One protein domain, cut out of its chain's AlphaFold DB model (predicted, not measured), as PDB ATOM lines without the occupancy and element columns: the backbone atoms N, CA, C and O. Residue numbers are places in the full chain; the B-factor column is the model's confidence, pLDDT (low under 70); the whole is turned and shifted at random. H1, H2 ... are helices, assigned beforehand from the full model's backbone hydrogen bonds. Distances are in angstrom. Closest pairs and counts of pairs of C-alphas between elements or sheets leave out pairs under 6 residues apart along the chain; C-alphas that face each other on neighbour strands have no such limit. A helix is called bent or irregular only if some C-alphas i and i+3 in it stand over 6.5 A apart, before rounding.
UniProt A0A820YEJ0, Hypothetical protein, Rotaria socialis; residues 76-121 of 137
ATOM      1  N   ILE A  76     168.893 141.674 143.441       96.19
ATOM      2  CA  ILE A  76     169.422 143.040 143.582       96.19
ATOM      3  C   ILE A  76     170.846 143.006 144.137       96.19
ATOM      4  O   ILE A  76     171.725 143.683 143.612       96.19
ATOM      5  N   HIS A  77     171.096 142.186 145.160       94.94
ATOM      6  CA  HIS A  77     172.436 142.021 145.715       94.94
ATOM      7  C   HIS A  77     173.445 141.589 144.643       94.94
ATOM      8  O   HIS A  77     174.497 142.209 144.513       94.94
ATOM      9  N   ASN A  78     173.119 140.568 143.845       93.81
ATOM     10  CA  ASN A  78     174.002 140.103 142.774       93.81
ATOM     11  C   ASN A  78     174.185 141.161 141.682       93.81
ATOM     12  O   ASN A  78     175.318 141.404 141.275       93.81
ATOM     13  N   LEU A  79     173.112 141.845 141.280       95.12
ATOM     14  CA  LEU A  79     173.188 142.935 140.308       95.12
ATOM     15  C   LEU A  79     174.185 144.014 140.758       95.12
ATOM     16  O   LEU A  79     175.064 144.414 139.997       95.12
ATOM     17  N   LEU A  80     174.090 144.462 142.010       95.44
ATOM     18  CA  LEU A  80     174.974 145.500 142.538       95.44
ATOM     19  C   LEU A  80     176.407 144.982 142.723       95.44
ATOM     20  O   LEU A  80     177.357 145.577 142.218       95.44
ATOM     21  N   MET A  81     176.566 143.854 143.415       92.88
ATOM     22  CA  MET A  81     177.871 143.381 143.881       92.88
ATOM     23  C   MET A  81     178.677 142.618 142.832       92.88
ATOM     24  O   MET A  81     179.900 142.553 142.944       92.88
ATOM     25  N   LYS A  82     178.024 142.000 141.844       91.62
ATOM     26  CA  LYS A  82     178.687 141.213 140.793       91.62
ATOM     27  C   LYS A  82     178.690 141.944 139.460       91.62
ATOM     28  O   LYS A  82     179.730 141.994 138.808       91.62
ATOM     29  N   ASP A  83     177.561 142.536 139.081       93.75
ATOM     30  CA  ASP A  83     177.390 143.056 137.723       93.75
ATOM     31  C   ASP A  83     177.668 144.558 137.589       93.75
ATOM     32  O   ASP A  83     178.018 144.994 136.489       93.75
ATOM     33  N   CYS A  84     177.522 145.335 138.670       96.12
ATOM     34  CA  CYS A  84     177.646 146.796 138.667       96.12
ATOM     35  C   CYS A  84     178.968 147.285 139.280       96.12
ATOM     36  O   CYS A  84     179.848 147.743 138.551       96.12
ATOM     37  N   PHE A  85     179.150 147.162 140.600       95.12
ATOM     38  CA  PHE A  85     180.286 147.767 141.306       95.12
ATOM     39  C   PHE A  85     181.665 147.314 140.812       95.12
ATOM     40  O   PHE A  85     182.532 148.176 140.675       95.12
ATOM     41  N   PRO A  86     181.902 146.032 140.464       92.69
ATOM     42  CA  PRO A  86     183.202 145.619 139.938       92.69
ATOM     43  C   PRO A  86     183.581 146.295 138.613       92.69
ATOM     44  O   PRO A  86     184.766 146.412 138.313       92.69
ATOM     45  N   LYS A  87     182.593 146.754 137.830       94.56
ATOM     46  CA  LYS A  87     182.808 147.458 136.555       94.56
ATOM     47  C   LYS A  87     183.040 148.959 136.737       94.56
ATOM     48  O   LYS A  87     183.478 149.628 135.808       94.56
ATOM     49  N   MET A  88     182.752 149.496 137.921       96.12
ATOM     50  CA  MET A  88     183.002 150.890 138.272       96.12
ATOM     51  C   MET A  88     184.383 150.995 138.919       96.12
ATOM     52  O   MET A  88     184.524 150.726 140.111       96.12
ATOM     53  N   GLN A  89     185.400 151.386 138.143       95.19
ATOM     54  CA  GLN A  89     186.811 151.340 138.557       95.19
ATOM     55  C   GLN A  89     187.054 151.906 139.967       95.19
ATOM     56  O   GLN A  89     187.542 151.189 140.837       95.19
ATOM     57  N   HIS A  90     186.645 153.151 140.229       96.06
ATOM     58  CA  HIS A  90     186.871 153.790 141.531       96.06
ATOM     59  C   HIS A  90     186.149 153.089 142.691       96.06
ATOM     60  O   HIS A  90     186.692 152.983 143.788       96.06
ATOM     61  N   VAL A  91     184.941 152.570 142.458       95.69
ATOM     62  CA  VAL A  91     184.193 151.821 143.479       95.69
ATOM     63  C   VAL A  91     184.891 150.495 143.768       95.69
ATOM     64  O   VAL A  91     185.092 150.147 144.929       95.69
ATOM     65  N   SER A  92     185.319 149.784 142.725       95.31
ATOM     66  CA  SER A  92     186.063 148.528 142.834       95.31
ATOM     67  C   SER A  92     187.384 148.708 143.594       95.31
ATOM     68  O   SER A  92     187.689 147.938 144.503       95.31
ATOM     69  N   GLU A  93     188.137 149.777 143.314       96.56
ATOM     70  CA  GLU A  93     189.369 150.123 144.035       96.56
ATOM     71  C   GLU A  93     189.124 150.345 145.537       96.56
ATOM     72  O   GLU A  93     189.871 149.827 146.373       96.56
ATOM     73  N   ILE A  94     188.066 151.080 145.895       95.88
ATOM     74  CA  ILE A  94     187.683 151.307 147.295       95.88
ATOM     75  C   ILE A  94     187.271 149.989 147.957       95.88
ATOM     76  O   ILE A  94     187.761 149.674 149.043       95.88
ATOM     77  N   LEU A  95     186.420 149.192 147.303       94.00
ATOM     78  CA  LEU A  95     185.978 147.896 147.821       94.00
ATOM     79  C   LEU A  95     187.167 146.971 148.089       94.00
ATOM     80  O   LEU A  95     187.242 146.379 149.163       94.00
ATOM     81  N   ASN A  96     188.135 146.904 147.175       94.38
ATOM     82  CA  ASN A  96     189.337 146.090 147.345       94.38
ATOM     83  C   ASN A  96     190.191 146.554 148.534       94.38
ATOM     84  O   ASN A  96     190.650 145.724 149.320       94.38
ATOM     85  N   LYS A  97     190.360 147.871 148.724       96.62
ATOM     86  CA  LYS A  97     191.064 148.420 149.897       96.62
ATOM     87  C   LYS A  97     190.354 148.056 151.203       96.62
ATOM     88  O   LYS A  97     191.005 147.606 152.144       96.62
ATOM     89  N   VAL A  98     189.029 148.191 151.254       96.00
ATOM     90  CA  VAL A  98     188.226 147.825 152.433       96.00
ATOM     91  C   VAL A  98     188.317 146.324 152.712       96.00
ATOM     92  O   VAL A  98     188.547 145.931 153.853       96.00
ATOM     93  N   GLN A  99     188.221 145.475 151.685       93.75
ATOM     94  CA  GLN A  99     188.373 144.025 151.835       93.75
ATOM     95  C   GLN A  99     189.767 143.645 152.348       93.75
ATOM     96  O   GLN A  99     189.884 142.772 153.208       93.75
ATOM     97  N   ALA A 100     190.823 144.327 151.897       95.81
ATOM     98  CA  ALA A 100     192.176 144.114 152.403       95.81
ATOM     99  C   ALA A 100     192.307 144.482 153.891       95.81
ATOM    100  O   ALA A 100     192.937 143.747 154.653       95.81
ATOM    101  N   ILE A 101     191.681 145.582 154.327       95.88
ATOM    102  CA  ILE A 101     191.631 145.975 155.743       95.88
ATOM    103  C   ILE A 101     190.874 144.924 156.559       95.88
ATOM    104  O   ILE A 101     191.413 144.419 157.540       95.88
ATOM    105  N   ILE A 102     189.669 144.536 156.131       95.38
ATOM    106  CA  ILE A 102     188.856 143.519 156.820       95.38
ATOM    107  C   ILE A 102     189.620 142.196 156.928       95.38
ATOM    108  O   ILE A 102     189.597 141.561 157.978       95.38
ATOM    109  N   SER A 103     190.328 141.794 155.872       93.81
ATOM    110  CA  SER A 103     191.113 140.556 155.861       93.81
ATOM    111  C   SER A 103     192.237 140.596 156.898       93.81
ATOM    112  O   SER A 103     192.419 139.638 157.647       93.81
ATOM    113  N   LYS A 104     192.944 141.730 157.008       93.81
ATOM    114  CA  LYS A 104     193.962 141.946 158.048       93.81
ATOM    115  C   LYS A 104     193.360 141.946 159.454       93.81
ATOM    116  O   LYS A 104     193.931 141.332 160.349       93.81
ATOM    117  N   LEU A 105     192.211 142.597 159.647       92.94
ATOM    118  CA  LEU A 105     191.521 142.630 160.940       92.94
ATOM    119  C   LEU A 105     191.058 141.237 161.371       92.94
ATOM    120  O   LEU A 105     191.276 140.858 162.513       92.94
ATOM    121  N   ARG A 106     190.488 140.444 160.455       89.88
ATOM    122  CA  ARG A 106     190.079 139.058 160.729       89.88
ATOM    123  C   ARG A 106     191.262 138.174 161.109       89.88
ATOM    124  O   ARG A 106     191.161 137.403 162.054       89.88
ATOM    125  N   TYR A 107     192.388 138.307 160.409       90.75
ATOM    126  CA  TYR A 107     193.609 137.572 160.748       90.75
ATOM    127  C   TYR A 107     194.090 137.893 162.172       90.75
ATOM    128  O   TYR A 107     194.421 136.995 162.944       90.75
ATOM    129  N   ARG A 108     194.054 139.176 162.546       91.00
ATOM    130  CA  ARG A 108     194.474 139.665 163.866       91.00
ATOM    131  C   ARG A 108     193.373 139.646 164.924       91.00
ATOM    132  O   ARG A 108     193.588 140.164 166.012       91.00
ATOM    133  N   GLN A 109     192.208 139.068 164.640       89.44
ATOM    134  CA  GLN A 109     191.049 139.157 165.529       89.44
ATOM    135  C   GLN A 109     191.373 138.662 166.946       89.44
ATOM    136  O   GLN A 109     191.068 139.347 167.912       89.44
ATOM    137  N   HIS A 110     192.068 137.531 167.059       85.81
ATOM    138  CA  HIS A 110     192.477 136.956 168.340       85.81
ATOM    139  C   HIS A 110     193.425 137.867 169.151       85.81
ATOM    140  O   HIS A 110     193.289 137.964 170.367       85.81
ATOM    141  N   GLU A 111     194.366 138.556 168.491       88.06
ATOM    142  CA  GLU A 111     195.266 139.528 169.133       88.06
ATOM    143  C   GLU A 111     194.489 140.754 169.615       88.06
ATOM    144  O   GLU A 111     194.659 141.188 170.749       88.06
ATOM    145  N   LEU A 112     193.609 141.287 168.759       84.00
ATOM    146  CA  LEU A 112     192.810 142.481 169.040       84.00
ATOM    147  C   LEU A 112     191.816 142.243 170.179       84.00
ATOM    148  O   LEU A 112     191.645 143.103 171.038       84.00
ATOM    149  N   GLU A 113     191.189 141.067 170.212       84.19
ATOM    150  CA  GLU A 113     190.349 140.636 171.329       84.19
ATOM    151  C   GLU A 113     191.175 140.565 172.619       84.19
ATOM    152  O   GLU A 113     190.786 141.148 173.629       84.19
ATOM    153  N   ALA A 114     192.358 139.941 172.589       81.81
ATOM    154  CA  ALA A 114     193.238 139.867 173.755       81.81
ATOM    155  C   ALA A 114     193.716 141.250 174.248       81.81
ATOM    156  O   ALA A 114     193.786 141.474 175.456       81.81
ATOM    157  N   GLU A 115     194.039 142.181 173.345       85.06
ATOM    158  CA  GLU A 115     194.393 143.571 173.675       85.06
ATOM    159  C   GLU A 115     193.210 144.323 174.301       85.06
ATOM    160  O   GLU A 115     193.370 144.957 175.346       85.06
ATOM    161  N   TYR A 116     192.013 144.202 173.715       79.50
ATOM    162  CA  TYR A 116     190.791 144.817 174.233       79.50
ATOM    163  C   TYR A 116     190.466 144.319 175.647       79.50
ATOM    164  O   TYR A 116     190.273 145.127 176.555       79.50
ATOM    165  N   PHE A 117     190.490 143.004 175.876       74.94
ATOM    166  CA  PHE A 117     190.191 142.431 177.191       74.94
ATOM    167  C   PHE A 117     191.229 142.799 178.261       74.94
ATOM    168  O   PHE A 117     190.851 143.092 179.396       74.94
ATOM    169  N   LYS A 118     192.520 142.885 177.898       73.38
ATOM    170  CA  LYS A 118     193.564 143.422 178.791       73.38
ATOM    171  C   LYS A 118     193.314 144.885 179.150       73.38
ATOM    172  O   LYS A 118     193.519 145.266 180.299       73.38
ATOM    173  N   SER A 119     192.868 145.695 178.187       70.75
ATOM    174  CA  SER A 119     192.558 147.111 178.417       70.75
ATOM    175  C   SER A 119     191.300 147.332 179.271       70.75
ATOM    176  O   SER A 119     191.221 148.333 179.974       70.75
ATOM    177  N   ASP A 120     190.363 146.376 179.273       69.12
ATOM    178  CA  ASP A 120     189.105 146.402 180.041       69.12
ATOM    179  C   ASP A 120     189.201 145.672 181.403       69.12
ATOM    180  O   ASP A 120     188.200 145.467 182.088       69.12
ATOM    181  N   GLY A 121     190.404 145.242 181.812       61.06
ATOM    182  CA  GLY A 121     190.648 144.614 183.118       61.06
ATOM    183  C   GLY A 121     189.999 143.236 183.312       61.06
ATOM    184  O   GLY A 121     189.823 142.800 184.451       61.06
TER     185      GLY A 121
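What this domain is: This is residues 76 to 121 of the 137 residues of the protein "Hypothetical protein" of Rotaria socialis (UniProt A0A820YEJ0). Three helices follow one another end to end: H1 and H2 make the corner of an L, and H3 carries the long arm on beyond the far end of H2. Residues 97 to 121 stand free. The printed part has 46 residues, with named helices H1, H2 and H3 in that order and no named strand, and its class is all helix. It is extended, with a radius of gyration of the C-alphas of 16.0 A, and spans 47 by 20 by 14 A.

Where its parts are: H1, residues 76 to 87, begins at C-alpha 76 (169.422, 143.040, 143.582) and measures 15.8 A. It is only just irregular: C-alphas 82 and 85 are 6.8 A apart. H2, residues 89 to 107, measures 27.0 A. H3, residues 109 to 119, measures 15.2 A and ends at C-alpha 119 (192.558, 147.111, 178.417).

How they stand to each other: H1, with residues 85 to 86 alone, and H2, with residues 91 to 92 alone, only just touch, with 3 pairs of C-alphas within 8 A, and only at the corner; their closest C-alphas, of Pro 86 and Ser 92, are 5.0 A apart. Their lines are only just about perpendicular, at 71 degrees. H2 and H3 meet only through their link. H1 and H3 are apart. Every O i to N i+4 pair is within hydrogen-bond range in H2 and H3; H1 has 4 of 8, and 4 of 9 O i to N i+3 pairs.

The domain as a whole: The C-alphas farthest apart, of Asp 83 and Gly 121, are 47.3 A apart. The printed part has no cut, and both links are tight. Residues 120 to 121 have pLDDT under 70.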